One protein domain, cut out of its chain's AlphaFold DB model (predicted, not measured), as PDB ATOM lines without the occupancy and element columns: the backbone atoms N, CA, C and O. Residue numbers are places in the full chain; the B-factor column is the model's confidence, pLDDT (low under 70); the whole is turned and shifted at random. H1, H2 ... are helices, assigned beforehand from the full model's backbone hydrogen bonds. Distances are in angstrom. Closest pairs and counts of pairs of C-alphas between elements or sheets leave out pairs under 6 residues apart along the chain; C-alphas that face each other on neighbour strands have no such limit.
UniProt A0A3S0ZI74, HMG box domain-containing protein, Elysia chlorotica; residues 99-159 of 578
ATOM      1  N   THR A  99      43.268  -2.054 -42.111       89.75
ATOM      2  CA  THR A  99      43.796  -0.738 -41.693       89.75
ATOM      3  C   THR A  99      43.130  -0.181 -40.433       89.75
ATOM      4  O   THR A  99      43.792   0.420 -39.594       89.75
ATOM      5  N   ALA A 100      41.821  -0.385 -40.284       90.50
ATOM      6  CA  ALA A 100      41.061   0.019 -39.104       90.50
ATOM      7  C   ALA A 100      41.245  -0.968 -37.937       90.50
ATOM      8  O   ALA A 100      41.150  -0.563 -36.783       90.50
ATOM      9  N   LEU A 101      41.565  -2.238 -38.218       91.88
ATOM     10  CA  LEU A 101      42.036  -3.183 -37.202       91.88
ATOM     11  C   LEU A 101      43.412  -2.789 -36.663       91.88
ATOM     12  O   LEU A 101      43.590  -2.776 -35.453       91.88
ATOM     13  N   TYR A 102      44.337  -2.398 -37.544       91.94
ATOM     14  CA  TYR A 102      45.618  -1.821 -37.140       91.94
ATOM     15  C   TYR A 102      45.417  -0.560 -36.280       91.94
ATOM     16  O   TYR A 102      45.959  -0.492 -35.188       91.94
ATOM     17  N   LEU A 103      44.565   0.391 -36.689       91.62
ATOM     18  CA  LEU A 103      44.246   1.551 -35.842       91.62
ATOM     19  C   LEU A 103      43.612   1.161 -34.496       91.62
ATOM     20  O   LEU A 103      43.958   1.774 -33.494       91.62
ATOM     21  N   LYS A 104      42.699   0.182 -34.433       90.31
ATOM     22  CA  LYS A 104      42.124  -0.227 -33.140       90.31
ATOM     23  C   LYS A 104      43.204  -0.782 -32.211       90.31
ATOM     24  O   LYS A 104      43.278  -0.370 -31.059       90.31
ATOM     25  N   ASP A 105      44.022  -1.693 -32.722       90.38
ATOM     26  CA  ASP A 105      45.019  -2.409 -31.930       90.38
ATOM     27  C   ASP A 105      46.250  -1.517 -31.606       90.38
ATOM     28  O   ASP A 105      46.987  -1.815 -30.674       90.38
ATOM     29  N   HIS A 106      46.436  -0.391 -32.317       88.12
ATOM     30  CA  HIS A 106      47.491   0.616 -32.097       88.12
ATOM     31  C   HIS A 106      46.946   2.013 -31.695       88.12
ATOM     32  O   HIS A 106      47.614   3.019 -31.932       88.12
ATOM     33  N   ARG A 107      45.732   2.136 -31.124       88.56
ATOM     34  CA  ARG A 107      45.059   3.449 -30.934       88.56
ATOM     35  C   ARG A 107      45.869   4.460 -30.107       88.56
ATOM     36  O   ARG A 107      45.866   5.635 -30.475       88.56
ATOM     37  N   ALA A 108      46.570   4.010 -29.066       87.81
ATOM     38  CA  ALA A 108      47.412   4.853 -28.210       87.81
ATOM     39  C   ALA A 108      48.540   5.560 -28.990       87.81
ATOM     40  O   ALA A 108      48.837   6.721 -28.739       87.81
ATOM     41  N   GLU A 109      49.090   4.935 -30.041       87.00
ATOM     42  CA  GLU A 109      50.101   5.559 -30.918       87.00
ATOM     43  C   GLU A 109      49.577   6.755 -31.745       87.00
ATOM     44  O   GLU A 109      50.312   7.320 -32.566       87.00
ATOM     45  N   PHE A 110      48.292   7.091 -31.605       85.56
ATOM     46  CA  PHE A 110      47.641   8.196 -32.292       85.56
ATOM     47  C   PHE A 110      46.615   8.926 -31.409       85.56
ATOM     48  O   PHE A 110      45.671   9.500 -31.953       85.56
ATOM     49  N   GLU A 111      46.745   8.873 -30.082       85.56
ATOM     50  CA  GLU A 111      45.764   9.414 -29.130       85.56
ATOM     51  C   GLU A 111      45.413  10.884 -29.424       85.56
ATOM     52  O   GLU A 111      44.264  11.166 -29.787       85.56
ATOM     53  N   ASP A 112      46.433  11.753 -29.458       86.44
ATOM     54  CA  ASP A 112      46.373  13.190 -29.792       86.44
ATOM     55  C   ASP A 112      45.811  13.496 -31.193       86.44
ATOM     56  O   ASP A 112      45.455  14.630 -31.523       86.44
ATOM     57  N   MET A 113      45.767  12.495 -32.076       86.94
ATOM     58  CA  MET A 113      45.341  12.664 -33.457       86.94
ATOM     59  C   MET A 113      43.875  12.278 -33.637       86.94
ATOM     60  O   MET A 113      43.463  11.138 -33.419       86.94
ATOM     61  N   THR A 114      43.100  13.226 -34.169       89.12
ATOM     62  CA  THR A 114      41.690  13.037 -34.532       89.12
ATOM     63  C   THR A 114      41.423  13.233 -36.035       89.12
ATOM     64  O   THR A 114      42.251  13.750 -36.800       89.12
ATOM     65  N   GLY A 115      40.252  12.772 -36.481       89.94
ATOM     66  CA  GLY A 115      39.681  13.014 -37.807       89.94
ATOM     67  C   GLY A 115      40.632  12.779 -38.992       89.94
ATOM     68  O   GLY A 115      41.183  11.695 -39.192       89.94
ATOM     69  N   LYS A 116      40.798  13.809 -39.833       88.94
ATOM     70  CA  LYS A 116      41.576  13.725 -41.084       88.94
ATOM     71  C   LYS A 116      43.087  13.585 -40.854       88.94
ATOM     72  O   LYS A 116      43.767  13.049 -41.727       88.94
ATOM     73  N   ILE A 117      43.611  14.054 -39.718       89.56
ATOM     74  CA  ILE A 117      45.039  13.946 -39.376       89.56
ATOM     75  C   ILE A 117      45.346  12.501 -38.975       89.56
ATOM     76  O   ILE A 117      46.214  11.876 -39.585       89.56
ATOM     77  N   LEU A 118      44.529  11.934 -38.079       90.44
ATOM     78  CA  LEU A 118      44.562  10.520 -37.694       90.44
ATOM     79  C   LEU A 118      44.581   9.593 -38.916       90.44
ATOM     80  O   LEU A 118      45.482   8.772 -39.063       90.44
ATOM     81  N   MET A 119      43.634   9.762 -39.846       89.38
ATOM     82  CA  MET A 119      43.559   8.917 -41.045       89.38
ATOM     83  C   MET A 119      44.811   9.006 -41.932       89.38
ATOM     84  O   MET A 119      45.205   7.999 -42.521       89.38
ATOM     85  N   ARG A 120      45.469  10.172 -42.018       90.62
ATOM     86  CA  ARG A 120      46.738  10.326 -42.754       90.62
ATOM     87  C   ARG A 120      47.883   9.605 -42.044       90.62
ATOM     88  O   ARG A 120      48.578   8.830 -42.695       90.62
ATOM     89  N   ALA A 121      48.040   9.811 -40.736       88.56
ATOM     90  CA  ALA A 121      49.091   9.181 -39.936       88.56
ATOM     91  C   ALA A 121      48.967   7.648 -39.927       88.56
ATOM     92  O   ALA A 121      49.939   6.947 -40.203       88.56
ATOM     93  N   VAL A 122      47.753   7.125 -39.721       90.19
ATOM     94  CA  VAL A 122      47.432   5.688 -39.798       90.19
ATOM     95  C   VAL A 122      47.738   5.130 -41.184       90.19
ATOM     96  O   VAL A 122      48.386   4.093 -41.301       90.19
ATOM     97  N   THR A 123      47.320   5.825 -42.247       90.38
ATOM     98  CA  THR A 123      47.607   5.408 -43.630       90.38
ATOM     99  C   THR A 123      49.106   5.406 -43.924       90.38
ATOM    100  O   THR A 123      49.550   4.616 -44.754       90.38
ATOM    101  N   GLN A 124      49.891   6.262 -43.266       90.06
ATOM    102  CA  GLN A 124      51.338   6.302 -43.440       90.06
ATOM    103  C   GLN A 124      52.033   5.182 -42.653       90.06
ATOM    104  O   GLN A 124      52.656   4.335 -43.288       90.06
ATOM    105  N   LYS A 125      51.800   5.039 -41.336       89.06
ATOM    106  CA  LYS A 125      52.327   3.892 -40.563       89.06
ATOM    107  C   LYS A 125      51.908   2.536 -41.159       89.06
ATOM    108  O   LYS A 125      52.703   1.603 -41.171       89.06
ATOM    109  N   TRP A 126      50.706   2.425 -41.739       89.50
ATOM    110  CA  TRP A 126      50.261   1.217 -42.451       89.50
ATOM    111  C   TRP A 126      50.969   0.972 -43.799       89.50
ATOM    112  O   TRP A 126      51.068  -0.173 -44.237       89.50
ATOM    113  N   LYS A 127      51.473   2.002 -44.491       88.81
ATOM    114  CA  LYS A 127      52.365   1.789 -45.650       88.81
ATOM    115  C   LYS A 127      53.743   1.329 -45.198       88.81
ATOM    116  O   LYS A 127      54.308   0.448 -45.844       88.81
ATOM    117  N   ASP A 128      54.234   1.893 -44.102       90.06
ATOM    118  CA  ASP A 128      55.627   1.768 -43.681       90.06
ATOM    119  C   ASP A 128      55.880   0.524 -42.799       90.06
ATOM    120  O   ASP A 128      57.017   0.082 -42.668       90.06
ATOM    121  N   CYS A 129      54.836  -0.104 -42.239       88.06
ATOM    122  CA  CYS A 129      54.964  -1.338 -41.453       88.06
ATOM    123  C   CYS A 129      55.331  -2.581 -42.299       88.06
ATOM    124  O   CYS A 129      55.126  -2.608 -43.515       88.06
ATOM    125  N   SER A 130      55.872  -3.636 -41.671       90.94
ATOM    126  CA  SER A 130      56.338  -4.839 -42.386       90.94
ATOM    127  C   SER A 130      55.212  -5.601 -43.101       90.94
ATOM    128  O   SER A 130      54.026  -5.476 -42.765       90.94
ATOM    129  N   GLN A 131      55.575  -6.398 -44.110       87.88
ATOM    130  CA  GLN A 131      54.611  -7.184 -44.885       87.88
ATOM    131  C   GLN A 131      53.894  -8.220 -44.010       87.88
ATOM    132  O   GLN A 131      52.683  -8.365 -44.129       87.88
ATOM    133  N   ASP A 132      54.594  -8.849 -43.072       90.69
ATOM    134  CA  ASP A 132      54.065  -9.843 -42.122       90.69
ATOM    135  C   ASP A 132      53.046  -9.220 -41.159       90.69
ATOM    136  O   ASP A 132      51.982  -9.792 -40.914       90.69
ATOM    137  N   LYS A 133      53.289  -7.988 -40.683       89.88
ATOM    138  CA  LYS A 133      52.281  -7.233 -39.919       89.88
ATOM    139  C   LYS A 133      51.047  -6.953 -40.786       89.88
ATOM    140  O   LYS A 133      49.922  -7.206 -40.351       89.88
ATOM    141  N   LYS A 134      51.224  -6.517 -42.041       90.38
ATOM    142  CA  LYS A 134      50.108  -6.338 -42.993       90.38
ATOM    143  C   LYS A 134      49.355  -7.653 -43.245       90.38
ATOM    144  O   LYS A 134      48.128  -7.639 -43.276       90.38
ATOM    145  N   GLU A 135      50.058  -8.772 -43.413       91.69
ATOM    146  CA  GLU A 135      49.534 -10.136 -43.603       91.69
ATOM    147  C   GLU A 135      48.687 -10.581 -42.405       91.69
ATOM    148  O   GLU A 135      47.531 -10.968 -42.582       91.69
ATOM    149  N   TYR A 136      49.204 -10.434 -41.182       93.75
ATOM    150  CA  TYR A 136      48.482 -10.725 -39.943       93.75
ATOM    151  C   TYR A 136      47.135  -9.989 -39.898       93.75
ATOM    152  O   TYR A 136      46.087 -10.619 -39.729       93.75
ATOM    153  N   TYR A 137      47.123  -8.673 -40.143       92.81
ATOM    154  CA  TYR A 137      45.889  -7.882 -40.144       92.81
ATOM    155  C   TYR A 137      44.958  -8.207 -41.331       92.81
ATOM    156  O   TYR A 137      43.738  -8.247 -41.145       92.81
ATOM    157  N   LYS A 138      45.487  -8.518 -42.529       91.62
ATOM    158  CA  LYS A 138      44.698  -9.042 -43.668       91.62
ATOM    159  C   LYS A 138      44.023 -10.373 -43.307       91.62
ATOM    160  O   LYS A 138      42.839 -10.548 -43.587       91.62
ATOM    161  N   ASN A 139      44.734 -11.287 -42.647       91.81
ATOM    162  CA  ASN A 139      44.229 -12.600 -42.238       91.81
ATOM    163  C   ASN A 139      43.188 -12.483 -41.104       91.81
ATOM    164  O   ASN A 139      42.129 -13.111 -41.156       91.81
ATOM    165  N   LYS A 140      43.437 -11.599 -40.127       92.38
ATOM    166  CA  LYS A 140      42.503 -11.219 -39.046       92.38
ATOM    167  C   LYS A 140      41.205 -10.620 -39.611       92.38
ATOM    168  O   LYS A 140      40.123 -10.927 -39.112       92.38
ATOM    169  N   TYR A 141      41.295  -9.831 -40.687       92.81
ATOM    170  CA  TYR A 141      40.135  -9.335 -41.437       92.81
ATOM    171  C   TYR A 141      39.424 -10.440 -42.236       92.81
ATOM    172  O   TYR A 141      38.206 -10.558 -42.126       92.81
ATOM    173  N   ARG A 142      40.155 -11.296 -42.969       91.00
ATOM    174  CA  ARG A 142      39.610 -12.441 -43.731       91.00
ATOM    175  C   ARG A 142      38.756 -13.364 -42.849       91.00
ATOM    176  O   ARG A 142      37.567 -13.520 -43.116       91.00
ATOM    177  N   LYS A 143      39.307 -13.841 -41.726       93.81
ATOM    178  CA  LYS A 143      38.587 -14.695 -40.759       93.81
ATOM    179  C   LYS A 143      37.353 -14.011 -40.149       93.81
ATOM    180  O   LYS A 143      36.349 -14.663 -39.865       93.81
ATOM    181  N   ARG A 144      37.388 -12.685 -39.953       92.88
ATOM    182  CA  ARG A 144      36.224 -11.900 -39.492       92.88
ATOM    183  C   ARG A 144      35.167 -11.725 -40.591       92.88
ATOM    184  O   ARG A 144      33.981 -11.821 -40.292       92.88
ATOM    185  N   MET A 145      35.574 -11.535 -41.847       91.12
ATOM    186  CA  MET A 145      34.675 -11.486 -43.008       91.12
ATOM    187  C   MET A 145      33.977 -12.826 -43.269       91.12
ATOM    188  O   MET A 145      32.807 -12.826 -43.631       91.12
ATOM    189  N   GLU A 146      34.652 -13.956 -43.052       91.44
ATOM    190  CA  GLU A 146      34.052 -15.298 -43.139       91.44
ATOM    191  C   GLU A 146      32.969 -15.507 -42.070       91.44
ATOM    192  O   GLU A 146      31.853 -15.904 -42.400       91.44
ATOM    193  N   LYS A 147      33.247 -15.154 -40.805       93.88
ATOM    194  CA  LYS A 147      32.230 -15.188 -39.735       93.88
ATOM    195  C   LYS A 147      31.052 -14.242 -40.013       93.88
ATOM    196  O   LYS A 147      29.913 -14.601 -39.740       93.88
ATOM    197  N   TYR A 148      31.314 -13.063 -40.581       92.00
ATOM    198  CA  TYR A 148      30.272 -12.120 -41.005       92.00
ATOM    199  C   TYR A 148      29.400 -12.674 -42.141       92.00
ATOM    200  O   TYR A 148      28.182 -12.554 -42.064       92.00
ATOM    201  N   LYS A 149      29.993 -13.319 -43.159       90.06
ATOM    202  CA  LYS A 149      29.239 -13.975 -44.241       90.06
ATOM    203  C   LYS A 149      28.274 -15.025 -43.699       90.06
ATOM    204  O   LYS A 149      27.089 -14.922 -43.985       90.06
ATOM    205  N   LYS A 150      28.753 -15.936 -42.839       92.88
ATOM    206  CA  LYS A 150      27.895 -16.943 -42.192       92.88
ATOM    207  C   LYS A 150      26.728 -16.297 -41.445       92.88
ATOM    208  O   LYS A 150      25.587 -16.608 -41.737       92.88
ATOM    209  N   LYS A 151      26.989 -15.291 -40.601       93.06
ATOM    210  CA  LYS A 151      25.909 -14.561 -39.917       93.06
ATOM    211  C   LYS A 151      24.903 -13.897 -40.875       93.06
ATOM    212  O   LYS A 151      23.727 -13.838 -40.548       93.06
ATOM    213  N   ILE A 152      25.333 -13.403 -42.041       90.00
ATOM    214  CA  ILE A 152      24.430 -12.859 -43.078       90.00
ATOM    215  C   ILE A 152      23.633 -13.977 -43.769       90.00
ATOM    216  O   ILE A 152      22.471 -13.776 -44.108       90.00
ATOM    217  N   GLU A 153      24.230 -15.151 -43.977       89.19
ATOM    218  CA  GLU A 153      23.552 -16.348 -44.491       89.19
ATOM    219  C   GLU A 153      22.536 -16.906 -43.481       89.19
ATOM    220  O   GLU A 153      21.493 -17.401 -43.893       89.19
ATOM    221  N   ASP A 154      22.800 -16.792 -42.179       92.00
ATOM    222  CA  ASP A 154      21.883 -17.199 -41.111       92.00
ATOM    223  C   ASP A 154      20.733 -16.189 -40.941       92.00
ATOM    224  O   ASP A 154      19.570 -16.582 -40.974       92.00
ATOM    225  N   PHE A 155      21.025 -14.881 -40.923       90.69
ATOM    226  CA  PHE A 155      20.009 -13.815 -40.968       90.69
ATOM    227  C   PHE A 155      19.068 -13.968 -42.183       90.69
ATOM    228  O   PHE A 155      17.855 -13.829 -42.062       90.69
ATOM    229  N   LYS A 156      19.603 -14.354 -43.350       88.38
ATOM    230  CA  LYS A 156      18.811 -14.669 -44.554       88.38
ATOM    231  C   LYS A 156      17.854 -15.858 -44.406       88.38
ATOM    232  O   LYS A 156      16.861 -15.895 -45.123       88.38
ATOM    233  N   LYS A 157      18.154 -16.833 -43.541       88.44
ATOM    234  CA  LYS A 157      17.259 -17.973 -43.259       88.44
ATOM    235  C   LYS A 157      16.161 -17.576 -42.278       88.44
ATOM    236  O   LYS A 157      15.029 -18.008 -42.446       88.44
ATOM    237  N   ASN A 158      16.508 -16.755 -41.286       88.81
ATOM    238  CA  ASN A 158      15.577 -16.267 -40.269       88.81
ATOM    239  C   ASN A 158      14.560 -15.269 -40.850       88.81
ATOM    240  O   ASN A 158      13.411 -15.255 -40.424       88.81
ATOM    241  N   HIS A 159      14.970 -14.482 -41.851       87.44
ATOM    242  CA  HIS A 159      14.145 -13.457 -42.496       87.44
ATOM    243  C   HIS A 159      13.927 -13.745 -43.998       87.44
ATOM    244  O   HIS A 159      14.406 -12.987 -44.851       87.44
TER     245      HIS A 159
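Overview. This is residues 99 to 159 of the 578 residues of the protein "HMG box domain-containing protein" of Elysia chlorotica (UniProt A0A3S0ZI74). Two helices, H3 and the much longer H4, make a V joined by a tight link, and the short H1 sits inside the V near its corner, about perpendicular to both arms; the small turn of H2 packs on H3 beside it. Residues 142 to 159, of which 142 to 158 belong to H4, stick out from this small body as a long free arm and make the length of the whole. The printed part has 61 residues, with four named helices in the order H1, H2, H3, H4 and no named strand, and its class is all helix. It is only just loose, close to extended, with a radius of gyration of the C-alphas of 15.3 A, and its elongated outline spans 44 by 26 by 16 A.

Along the chain. Find C-alpha 99 at (43.796, -0.738, -41.693), where H1 begins; it takes residues 99 to 105 and measures 10.0 A from first to last C-alpha. After His 106 comes H2, residues 107 to 110. Look next at C-alpha 115, at (39.681, 13.014, -37.807), for the start of H3, which takes residues 115 to 128 and measures 20.4 A. H4 takes residues 131 to 158 and runs 40.3 A, ending at C-alpha 158 at (15.577, -16.267, -40.269).

Arrangement. Begin at H1, which touches H3, with the C-alphas of Leu 103 and Val 122 closest at 6.6 A. Their lines stand at 83 degrees, about perpendicular, and H3 touches H1 with residues 122 to 126 alone. H1 also touches H4, again about perpendicular at 83 degrees; the closest C-alphas are those of Leu 101 and Tyr 137, 6.8 A apart, and H4 touches with residues 137 to 141 alone. H2 and H3 only just touch, with 3 pairs of C-alphas within 8 A, the closest being those of Phe 110 and Leu 118 at 6.6 A; H3 takes part with residues 118 to 122 alone. H1 and H2 meet only through their link. H3 and H4 are close but not clearly touching, at a steep tilt of 60 degrees, opposite ways; their closest C-alphas, those of Trp 126 and Lys 134, are 7.6 A apart. H2 and H4 are apart. Along the backbones of H1, H3 and H4 you will find every O i to N i+4 pair within hydrogen-bond range, while H2 is too short for such a pair.

Size, cuts and confidence. Look for the two C-alphas farthest apart at Asp 112 and Lys 157, 44.7 A from each other. Residues 142 to 159, of which 142 to 158 belong to H4, stand free; without them the body spans 28 by 17 by 14 A. The printed part has no cut, and the links H1 to H2, H2 to H3 and H3 to H4 are tight. The mean pLDDT of the printed part is 90.1, and no printed residue is under 70.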